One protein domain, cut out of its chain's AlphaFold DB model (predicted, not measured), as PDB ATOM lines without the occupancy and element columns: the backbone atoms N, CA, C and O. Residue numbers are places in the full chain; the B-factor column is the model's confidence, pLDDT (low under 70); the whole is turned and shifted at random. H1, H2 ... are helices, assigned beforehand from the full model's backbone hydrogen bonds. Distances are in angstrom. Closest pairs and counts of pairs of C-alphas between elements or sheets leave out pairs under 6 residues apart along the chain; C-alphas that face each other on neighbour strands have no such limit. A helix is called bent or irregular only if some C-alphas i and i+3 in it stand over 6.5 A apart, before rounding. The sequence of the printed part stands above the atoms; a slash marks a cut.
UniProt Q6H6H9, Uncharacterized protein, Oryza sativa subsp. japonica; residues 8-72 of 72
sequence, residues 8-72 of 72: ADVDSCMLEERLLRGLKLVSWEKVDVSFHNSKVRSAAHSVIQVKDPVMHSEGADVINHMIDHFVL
ATOM      1  N   ALA A   8      75.204 -15.946 -44.191       63.94
ATOM      2  CA  ALA A   8      74.004 -15.134 -44.415       63.94
ATOM      3  C   ALA A   8      72.714 -15.870 -44.001       63.94
ATOM      4  O   ALA A   8      71.755 -15.250 -43.546       63.94
ATOM      5  N   ASP A   9      72.706 -17.199 -44.116       67.12
ATOM      6  CA  ASP A   9      71.586 -18.066 -43.731       67.12
ATOM      7  C   ASP A   9      71.491 -18.218 -42.200       67.12
ATOM      8  O   ASP A   9      70.398 -18.224 -41.633       67.12
ATOM      9  N   VAL A  10      72.637 -18.218 -41.503       73.06
ATOM     10  CA  VAL A  10      72.706 -18.190 -40.030       73.06
ATOM     11  C   VAL A  10      71.994 -16.958 -39.459       73.06
ATOM     12  O   VAL A  10      71.233 -17.091 -38.501       73.06
ATOM     13  N   ASP A  11      72.210 -15.769 -40.036       80.56
ATOM     14  CA  ASP A  11      71.593 -14.523 -39.555       80.56
ATOM     15  C   ASP A  11      70.064 -14.554 -39.706       80.56
ATOM     16  O   ASP A  11      69.334 -14.256 -38.756       80.56
ATOM     17  N   SER A  12      69.574 -15.031 -40.855       85.88
ATOM     18  CA  SER A  12      68.140 -15.202 -41.104       85.88
ATOM     19  C   SER A  12      67.505 -16.211 -40.142       85.88
ATOM     20  O   SER A  12      66.463 -15.919 -39.551       85.88
ATOM     21  N   CYS A  13      68.137 -17.369 -39.914       84.00
ATOM     22  CA  CYS A  13      67.643 -18.360 -38.955       84.00
ATOM     23  C   CYS A  13      67.616 -17.817 -37.518       84.00
ATOM     24  O   CYS A  13      66.659 -18.051 -36.777       84.00
ATOM     25  N   MET A  14      68.644 -17.069 -37.105       89.69
ATOM     26  CA  MET A  14      68.669 -16.446 -35.780       89.69
ATOM     27  C   MET A  14      67.589 -15.370 -35.630       89.69
ATOM     28  O   MET A  14      66.979 -15.262 -34.561       89.69
ATOM     29  N   LEU A  15      67.341 -14.578 -36.674       92.38
ATOM     30  CA  LEU A  15      66.276 -13.580 -36.689       92.38
ATOM     31  C   LEU A  15      64.892 -14.234 -36.593       92.38
ATOM     32  O   LEU A  15      64.088 -13.821 -35.756       92.38
ATOM     33  N   GLU A  16      64.635 -15.270 -37.391       93.12
ATOM     34  CA  GLU A  16      63.383 -16.029 -37.365       93.12
ATOM     35  C   GLU A  16      63.103 -16.588 -35.964       93.12
ATOM     36  O   GLU A  16      62.048 -16.325 -35.386       93.12
ATOM     37  N   GLU A  17      64.077 -17.268 -35.354       93.31
ATOM     38  CA  GLU A  17      63.940 -17.825 -34.005       93.31
ATOM     39  C   GLU A  17      63.670 -16.749 -32.943       93.31
ATOM     40  O   GLU A  17      62.859 -16.947 -32.031       93.31
ATOM     41  N   ARG A  18      64.316 -15.581 -33.052       94.62
ATOM     42  CA  ARG A  18      64.062 -14.449 -32.148       94.62
ATOM     43  C   ARG A  18      62.648 -13.896 -32.310       94.62
ATOM     44  O   ARG A  18      62.003 -13.624 -31.296       94.62
ATOM     45  N   LEU A  19      62.157 -13.763 -33.542       95.38
ATOM     46  CA  LEU A  19      60.788 -13.326 -33.823       95.38
ATOM     47  C   LEU A  19      59.774 -14.340 -33.287       95.38
ATOM     48  O   LEU A  19      58.869 -13.957 -32.552       95.38
ATOM     49  N   LEU A  20      59.965 -15.633 -33.557       94.75
ATOM     50  CA  LEU A  20      59.091 -16.698 -33.058       94.75
ATOM     51  C   LEU A  20      59.040 -16.729 -31.528       94.75
ATOM     52  O   LEU A  20      57.962 -16.883 -30.951       94.75
ATOM     53  N   ARG A  21      60.182 -16.563 -30.848       96.56
ATOM     54  CA  ARG A  21      60.227 -16.466 -29.379       96.56
ATOM     55  C   ARG A  21      59.475 -15.246 -28.864       96.56
ATOM     56  O   ARG A  21      58.704 -15.393 -27.924       96.56
ATOM     57  N   GLY A  22      59.671 -14.079 -29.476       95.56
ATOM     58  CA  GLY A  22      58.942 -12.862 -29.115       95.56
ATOM     59  C   GLY A  22      57.433 -13.034 -29.280       95.56
ATOM     60  O   GLY A  22      56.687 -12.821 -28.332       95.56
ATOM     61  N   LEU A  23      56.996 -13.519 -30.444       93.94
ATOM     62  CA  LEU A  23      55.586 -13.763 -30.760       93.94
ATOM     63  C   LEU A  23      54.940 -14.776 -29.804       93.94
ATOM     64  O   LEU A  23      53.803 -14.580 -29.396       93.94
ATOM     65  N   LYS A  24      55.656 -15.823 -29.376       94.00
ATOM     66  CA  LYS A  24      55.149 -16.802 -28.393       94.00
ATOM     67  C   LYS A  24      54.897 -16.221 -26.999       94.00
ATOM     68  O   LYS A  24      54.125 -16.807 -26.248       94.00
ATOM     69  N   LEU A  25      55.568 -15.130 -26.630       95.50
ATOM     70  CA  LEU A  25      55.413 -14.491 -25.318       95.50
ATOM     71  C   LEU A  25      54.254 -13.489 -25.275       95.50
ATOM     72  O   LEU A  25      53.883 -13.040 -24.193       95.50
ATOM     73  N   VAL A  26      53.688 -13.133 -26.428       92.00
ATOM     74  CA  VAL A  26      52.537 -12.234 -26.521       92.00
ATOM     75  C   VAL A  26      51.248 -13.038 -26.340       92.00
ATOM     76  O   VAL A  26      51.106 -14.131 -26.890       92.00
ATOM     77  N   SER A  27      50.296 -12.507 -25.571       90.12
ATOM     78  CA  SER A  27      48.945 -13.067 -25.483       90.12
ATOM     79  C   SER A  27      48.195 -12.794 -26.783       90.12
ATOM     80  O   SER A  27      47.932 -11.643 -27.121       90.12
ATOM     81  N   TRP A  28      47.869 -13.854 -27.518       89.94
ATOM     82  CA  TRP A  28      47.114 -13.761 -28.763       89.94
ATOM     83  C   TRP A  28      45.621 -13.822 -28.493       89.94
ATOM     84  O   TRP A  28      45.146 -14.719 -27.797       89.94
ATOM     85  N   GLU A  29      44.887 -12.918 -29.123       86.94
ATOM     86  CA  GLU A  29      43.442 -12.995 -29.232       86.94
ATOM     87  C   GLU A  29      43.051 -13.494 -30.625       86.94
ATOM     88  O   GLU A  29      43.591 -13.054 -31.643       86.94
ATOM     89  N   LYS A  30      42.116 -14.447 -30.673       88.50
ATOM     90  CA  LYS A  30      41.567 -14.941 -31.933       88.50
ATOM     91  C   LYS A  30      40.454 -14.001 -32.387       88.50
ATOM     92  O   LYS A  30      39.393 -13.978 -31.775       88.50
ATOM     93  N   VAL A  31      40.677 -13.310 -33.499       85.00
ATOM     94  CA  VAL A  31      39.670 -12.465 -34.151       85.00
ATOM     95  C   VAL A  31      39.134 -13.190 -35.383       85.00
ATOM     96  O   VAL A  31      39.898 -13.566 -36.272       85.00
ATOM     97  N   ASP A  32      37.822 -13.418 -35.427       88.00
ATOM     98  CA  ASP A  32      37.153 -14.053 -36.564       88.00
ATOM     99  C   ASP A  32      36.661 -12.991 -37.557       88.00
ATOM    100  O   ASP A  32      35.912 -12.083 -37.204       88.00
ATOM    101  N   VAL A  33      37.058 -13.125 -38.825       86.19
ATOM    102  CA  VAL A  33      36.668 -12.222 -39.922       86.19
ATOM    103  C   VAL A  33      36.089 -13.018 -41.091       86.19
ATOM    104  O   VAL A  33      36.516 -14.140 -41.365       86.19
ATOM    105  N   SER A  34      35.112 -12.446 -41.801       86.81
ATOM    106  CA  SER A  34      34.439 -13.108 -42.926       86.81
ATOM    107  C   SER A  34      34.489 -12.268 -44.197       86.81
ATOM    108  O   SER A  34      33.978 -11.154 -44.241       86.81
ATOM    109  N   PHE A  35      35.026 -12.863 -45.264       85.75
ATOM    110  CA  PHE A  35      35.070 -12.286 -46.613       85.75
ATOM    111  C   PHE A  35      34.004 -12.886 -47.539       85.75
ATOM    112  O   PHE A  35      34.143 -12.838 -48.758       85.75
ATOM    113  N   HIS A  36      32.942 -13.501 -47.006       87.75
ATOM    114  CA  HIS A  36      31.963 -14.232 -47.824       87.75
ATOM    115  C   HIS A  36      31.371 -13.393 -48.975       87.75
ATOM    116  O   HIS A  36      31.230 -13.893 -50.093       87.75
ATOM    117  N   ASN A  37      31.104 -12.109 -48.712       85.50
ATOM    118  CA  ASN A  37      30.541 -11.156 -49.676       85.50
ATOM    119  C   ASN A  37      31.603 -10.355 -50.453       85.50
ATOM    120  O   ASN A  37      31.252  -9.541 -51.307       85.50
ATOM    121  N   SER A  38      32.889 -10.578 -50.172       85.38
ATOM    122  CA  SER A  38      33.996  -9.895 -50.838       85.38
ATOM    123  C   SER A  38      34.153 -10.368 -52.281       85.38
ATOM    124  O   SER A  38      34.153 -11.571 -52.569       85.38
ATOM    125  N   LYS A  39      34.394  -9.420 -53.193       84.44
ATOM    126  CA  LYS A  39      34.777  -9.731 -54.583       84.44
ATOM    127  C   LYS A  39      36.196 -10.297 -54.689       84.44
ATOM    128  O   LYS A  39      36.526 -10.921 -55.694       84.44
ATOM    129  N   VAL A  40      37.014 -10.114 -53.653       81.56
ATOM    130  CA  VAL A  40      38.425 -10.516 -53.573       81.56
ATOM    131  C   VAL A  40      38.665 -11.588 -52.506       81.56
ATOM    132  O   VAL A  40      39.794 -11.792 -52.066       81.56
ATOM    133  N   ARG A  41      37.627 -12.348 -52.123       82.00
ATOM    134  CA  ARG A  41      37.701 -13.383 -51.072       82.00
ATOM    135  C   ARG A  41      38.823 -14.412 -51.263       82.00
ATOM    136  O   ARG A  41      39.378 -14.904 -50.290       82.00
ATOM    137  N   SER A  42      39.178 -14.733 -52.511       83.56
ATOM    138  CA  SER A  42      40.273 -15.661 -52.834       83.56
ATOM    139  C   SER A  42      41.663 -15.089 -52.535       83.56
ATOM    140  O   SER A  42      42.630 -15.838 -52.481       83.56
ATOM    141  N   ALA A  43      41.763 -13.775 -52.333       84.31
ATOM    142  CA  ALA A  43      42.979 -13.045 -52.001       84.31
ATOM    143  C   ALA A  43      42.917 -12.424 -50.592       84.31
ATOM    144  O   ALA A  43      43.661 -11.487 -50.312       84.31
ATOM    145  N   ALA A  44      42.070 -12.948 -49.696       83.56
ATOM    146  CA  ALA A  44      41.848 -12.401 -48.352       83.56
ATOM    147  C   ALA A  44      43.151 -12.121 -47.578       83.56
ATOM    148  O   ALA A  44      43.295 -11.063 -46.971       83.56
ATOM    149  N   HIS A  45      44.146 -13.015 -47.665       82.44
ATOM    150  CA  HIS A  45      45.447 -12.811 -47.015       82.44
ATOM    151  C   HIS A  45      46.201 -11.574 -47.537       82.44
ATOM    152  O   HIS A  45      46.899 -10.922 -46.770       82.44
ATOM    153  N   SER A  46      46.060 -11.237 -48.825       83.56
ATOM    154  CA  SER A  46      46.638 -10.017 -49.412       83.56
ATOM    155  C   SER A  46      45.823  -8.779 -49.043       83.56
ATOM    156  O   SER A  46      46.390  -7.730 -48.749       83.56
ATOM    157  N   VAL A  47      44.494  -8.918 -49.010       87.62
ATOM    158  CA  VAL A  47      43.561  -7.844 -48.645       87.62
ATOM    159  C   VAL A  47      43.848  -7.328 -47.238       87.62
ATOM    160  O   VAL A  47      44.002  -6.125 -47.063       87.62
ATOM    161  N   ILE A  48      44.043  -8.220 -46.263       89.31
ATOM    162  CA  ILE A  48      44.348  -7.848 -44.869       89.31
ATOM    163  C   ILE A  48      45.644  -7.023 -44.747       89.31
ATOM    164  O   ILE A  48      45.778  -6.224 -43.828       89.31
ATOM    165  N   GLN A  49      46.602  -7.170 -45.671       87.81
ATOM    166  CA  GLN A  49      47.866  -6.421 -45.625       87.81
ATOM    167  C   GLN A  49      47.742  -4.960 -46.086       87.81
ATOM    168  O   GLN A  49      48.691  -4.203 -45.906       87.81
ATOM    169  N   VAL A  50      46.622  -4.568 -46.710       86.56
ATOM    170  CA  VAL A  50      46.321  -3.192 -47.164       86.56
ATOM    171  C   VAL A  50      47.464  -2.535 -47.964       86.56
ATOM    172  O   VAL A  50      47.765  -1.354 -47.827       86.56
ATOM    173  N   LYS A  51      48.131  -3.298 -48.839       88.12
ATOM    174  CA  LYS A  51      49.288  -2.802 -49.619       88.12
ATOM    175  C   LYS A  51      48.937  -1.788 -50.710       88.12
ATOM    176  O   LYS A  51      49.804  -1.048 -51.159       88.12
ATOM    177  N   ASP A  52      47.689  -1.803 -51.162       87.88
ATOM    178  CA  ASP A  52      47.170  -0.946 -52.227       87.88
ATOM    179  C   ASP A  52      45.764  -0.503 -51.805       87.88
ATOM    180  O   ASP A  52      44.895  -1.366 -51.646       87.88
ATOM    181  N   PRO A  53      45.518   0.797 -51.579       83.00
ATOM    182  CA  PRO A  53      44.245   1.270 -51.038       83.00
ATOM    183  C   PRO A  53      43.036   1.002 -51.937       83.00
ATOM    184  O   PRO A  53      41.916   0.930 -51.444       83.00
ATOM    185  N   VAL A  54      43.236   0.863 -53.251       83.94
ATOM    186  CA  VAL A  54      42.145   0.650 -54.208       83.94
ATOM    187  C   VAL A  54      41.749  -0.826 -54.221       83.94
ATOM    188  O   VAL A  54      40.569  -1.156 -54.114       83.94
ATOM    189  N   MET A  55      42.737  -1.718 -54.301       83.88
ATOM    190  CA  MET A  55      42.538  -3.169 -54.400       83.88
ATOM    191  C   MET A  55      42.288  -3.848 -53.049       83.88
ATOM    192  O   MET A  55      41.665  -4.907 -53.003       83.88
ATOM    193  N   HIS A  56      42.769  -3.261 -51.953       89.81
ATOM    194  CA  HIS A  56      42.705  -3.840 -50.608       89.81
ATOM    195  C   HIS A  56      41.892  -2.982 -49.627       89.81
ATOM    196  O   HIS A  56      42.074  -3.096 -48.416       89.81
ATOM    197  N   SER A  57      40.996  -2.134 -50.138       88.56
ATOM    198  CA  SER A  57      40.126  -1.261 -49.332       88.56
ATOM    199  C   SER A  57      39.365  -2.021 -48.238       88.56
ATOM    200  O   SER A  57      39.345  -1.574 -47.098       88.56
ATOM    201  N   GLU A  58      38.843  -3.212 -48.538       87.62
ATOM    202  CA  GLU A  58      38.152  -4.072 -47.560       87.62
ATOM    203  C   GLU A  58      39.047  -4.516 -46.383       87.62
ATOM    204  O   GLU A  58      38.554  -4.843 -45.307       87.62
ATOM    205  N   GLY A  59      40.373  -4.532 -46.556       89.56
ATOM    206  CA  GLY A  59      41.309  -4.846 -45.477       89.56
ATOM    207  C   GLY A  59      41.425  -3.728 -44.444       89.56
ATOM    208  O   GLY A  59      41.699  -4.008 -43.280       89.56
ATOM    209  N   ALA A  60      41.169  -2.476 -44.836       90.81
ATOM    210  CA  ALA A  60      41.163  -1.350 -43.905       90.81
ATOM    211  C   ALA A  60      40.049  -1.498 -42.854       90.81
ATOM    212  O   ALA A  60      40.277  -1.214 -41.680       90.81
ATOM    213  N   ASP A  61      38.887  -2.025 -43.250       88.88
ATOM    214  CA  ASP A  61      37.771  -2.289 -42.334       88.88
ATOM    215  C   ASP A  61      38.128  -3.359 -41.293       88.88
ATOM    216  O   ASP A  61      37.747  -3.244 -40.128       88.88
ATOM    217  N   VAL A  62      38.923  -4.365 -41.677       89.75
ATOM    218  CA  VAL A  62      39.451  -5.372 -40.742       89.75
ATOM    219  C   VAL A  62      40.390  -4.736 -39.717       89.75
ATOM    220  O   VAL A  62      40.277  -5.029 -38.529       89.75
ATOM    221  N   ILE A  63      41.289  -3.845 -40.147       89.81
ATOM    222  CA  ILE A  63      42.203  -3.141 -39.235       89.81
ATOM    223  C   ILE A  63      41.428  -2.253 -38.258       89.81
ATOM    224  O   ILE A  63      41.705  -2.291 -37.061       89.81
ATOM    225  N   ASN A  64      40.435  -1.503 -38.741       89.12
ATOM    226  CA  ASN A  64      39.583  -0.680 -37.880       89.12
ATOM    227  C   ASN A  64      38.839  -1.538 -36.848       89.12
ATOM    228  O   ASN A  64      38.876  -1.220 -35.664       89.12
ATOM    229  N   HIS A  65      38.262  -2.669 -37.266       88.62
ATOM    230  CA  HIS A  65      37.612  -3.613 -36.355       88.62
ATOM    231  C   HIS A  65      38.557  -4.121 -35.254       88.62
ATOM    232  O   HIS A  65      38.160  -4.202 -34.093       88.62
ATOM    233  N   MET A  66      39.809  -4.440 -35.603       88.56
ATOM    234  CA  MET A  66      40.813  -4.840 -34.616       88.56
ATOM    235  C   MET A  66      41.128  -3.699 -33.646       88.56
ATOM    236  O   MET A  66      41.171  -3.931 -32.443       88.56
ATOM    237  N   ILE A  67      41.324  -2.473 -34.148       89.00
ATOM    238  CA  ILE A  67      41.595  -1.296 -33.312       89.00
ATOM    239  C   ILE A  67      40.451  -1.067 -32.328       89.00
ATOM    240  O   ILE A  67      40.724  -0.976 -31.138       89.00
ATOM    241  N   ASP A  68      39.202  -1.042 -32.799       84.62
ATOM    242  CA  ASP A  68      38.016  -0.839 -31.961       84.62
ATOM    243  C   ASP A  68      37.915  -1.885 -30.842       84.62
ATOM    244  O   ASP A  68      37.520  -1.559 -29.723       84.62
ATOM    245  N   HIS A  69      38.319  -3.129 -31.118       78.69
ATOM    246  CA  HIS A  69      38.351  -4.196 -30.119       78.69
ATOM    247  C   HIS A  69      39.398  -3.962 -29.017       78.69
ATOM    248  O   HIS A  69      39.171  -4.340 -27.876       78.69
ATOM    249  N   PHE A  70      40.516  -3.298 -29.326       74.00
ATOM    250  CA  PHE A  70      41.555  -2.968 -28.341       74.00
ATOM    251  C   PHE A  70      41.227  -1.746 -27.468       74.00
ATOM    252  O   PHE A  70      41.933  -1.508 -26.487       74.00
ATOM    253  N   VAL A  71      40.216  -0.941 -27.824       68.06
ATOM    254  CA  VAL A  71      39.814   0.259 -27.055       68.06
ATOM    255  C   VAL A  71      38.676  -0.029 -26.055       68.06
ATOM    256  O   VAL A  71      38.253   0.882 -25.340       68.06
ATOM    257  N   LEU A  72      38.184  -1.272 -25.989       56.50
ATOM    258  CA  LEU A  72      37.160  -1.756 -25.047       56.50
ATOM    259  C   LEU A  72      37.785  -2.494 -23.857       56.50
ATOM    260  O   LEU A  72      37.209  -2.372 -22.750       56.50
TER     261      LEU A  72
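Overview. This is residues 8 to 72 of the 72 residues of an uncharacterized protein of Oryza sativa subsp. japonica (UniProt Q6H6H9). A free helical arm, H1, is joined by a long link to a small body in which the short helix H2 and the longer helix H3 meet near the beginning of H3. H1 sticks out with residues 26 to 30 of the link, and no other helix packs on it. The printed part has 65 residues with three named helices, in the order H1, H2, H3, and no named strand; its class is all helix. The whole is only just loose, close to extended, with a radius of gyration of the C-alphas of 15.7 A, and it spans 43 by 32 by 19 A, the arm making much of the length.

Arrangement. H1, residues 8 to 25, touches no helix and stands free together with residues 26 to 30. It is apart from H2, residues 41 to 47, and also apart from H3, residues 57 to 70. H2 and H3 only just touch, with 3 pairs of C-alphas within 8 A. The closest C-alphas of the two are those of Val 47 and Gly 59, 4.9 A apart, and H3 touches H2 with residues 57 to 59 alone. Their lines stand at a steep tilt of 64 degrees, the same way, and their centres are 14.8 A apart. In H1 every O i to N i+4 pair is within hydrogen-bond range; in H3 8 of 10 are, and in H2 1 of 3, beside 3 of 4 O i to N i+3 pairs.

Along the chain. H1 begins at C-alpha 8, at (74.004, -15.134, -44.415), and measures 26.7 A from first to last C-alpha, ending at C-alpha 25, at (55.413, -14.491, -25.318). H2 runs from Arg 41 to Val 47, 8.4 A from first to last C-alpha. It is irregular: C-alphas 42 and 45 are 8.3 A apart, against about 5 A in a regular helix. H3 runs from Ser 57 to Phe 70, 21.1 A, and ends at C-alpha 70, at (41.555, -2.968, -28.341).

Size, cuts and confidence. The two C-alphas farthest apart are those of Ala 8 and Asn 37, 44.0 A. Without residues 8 to 30 the body has 42 residues, spans 31 by 20 by 13 A and has a radius of gyration of 10.4 A. The link from H1 to H2, residues 26 to 40, is long, with 15 residues; that from H2 to H3 is short but not tight, with 9. The printed part has no cut, and residue 72 is the chain's last. The mean pLDDT of the printed part is 86.1; residues 8 to 9 and 71 to 72 are under 70.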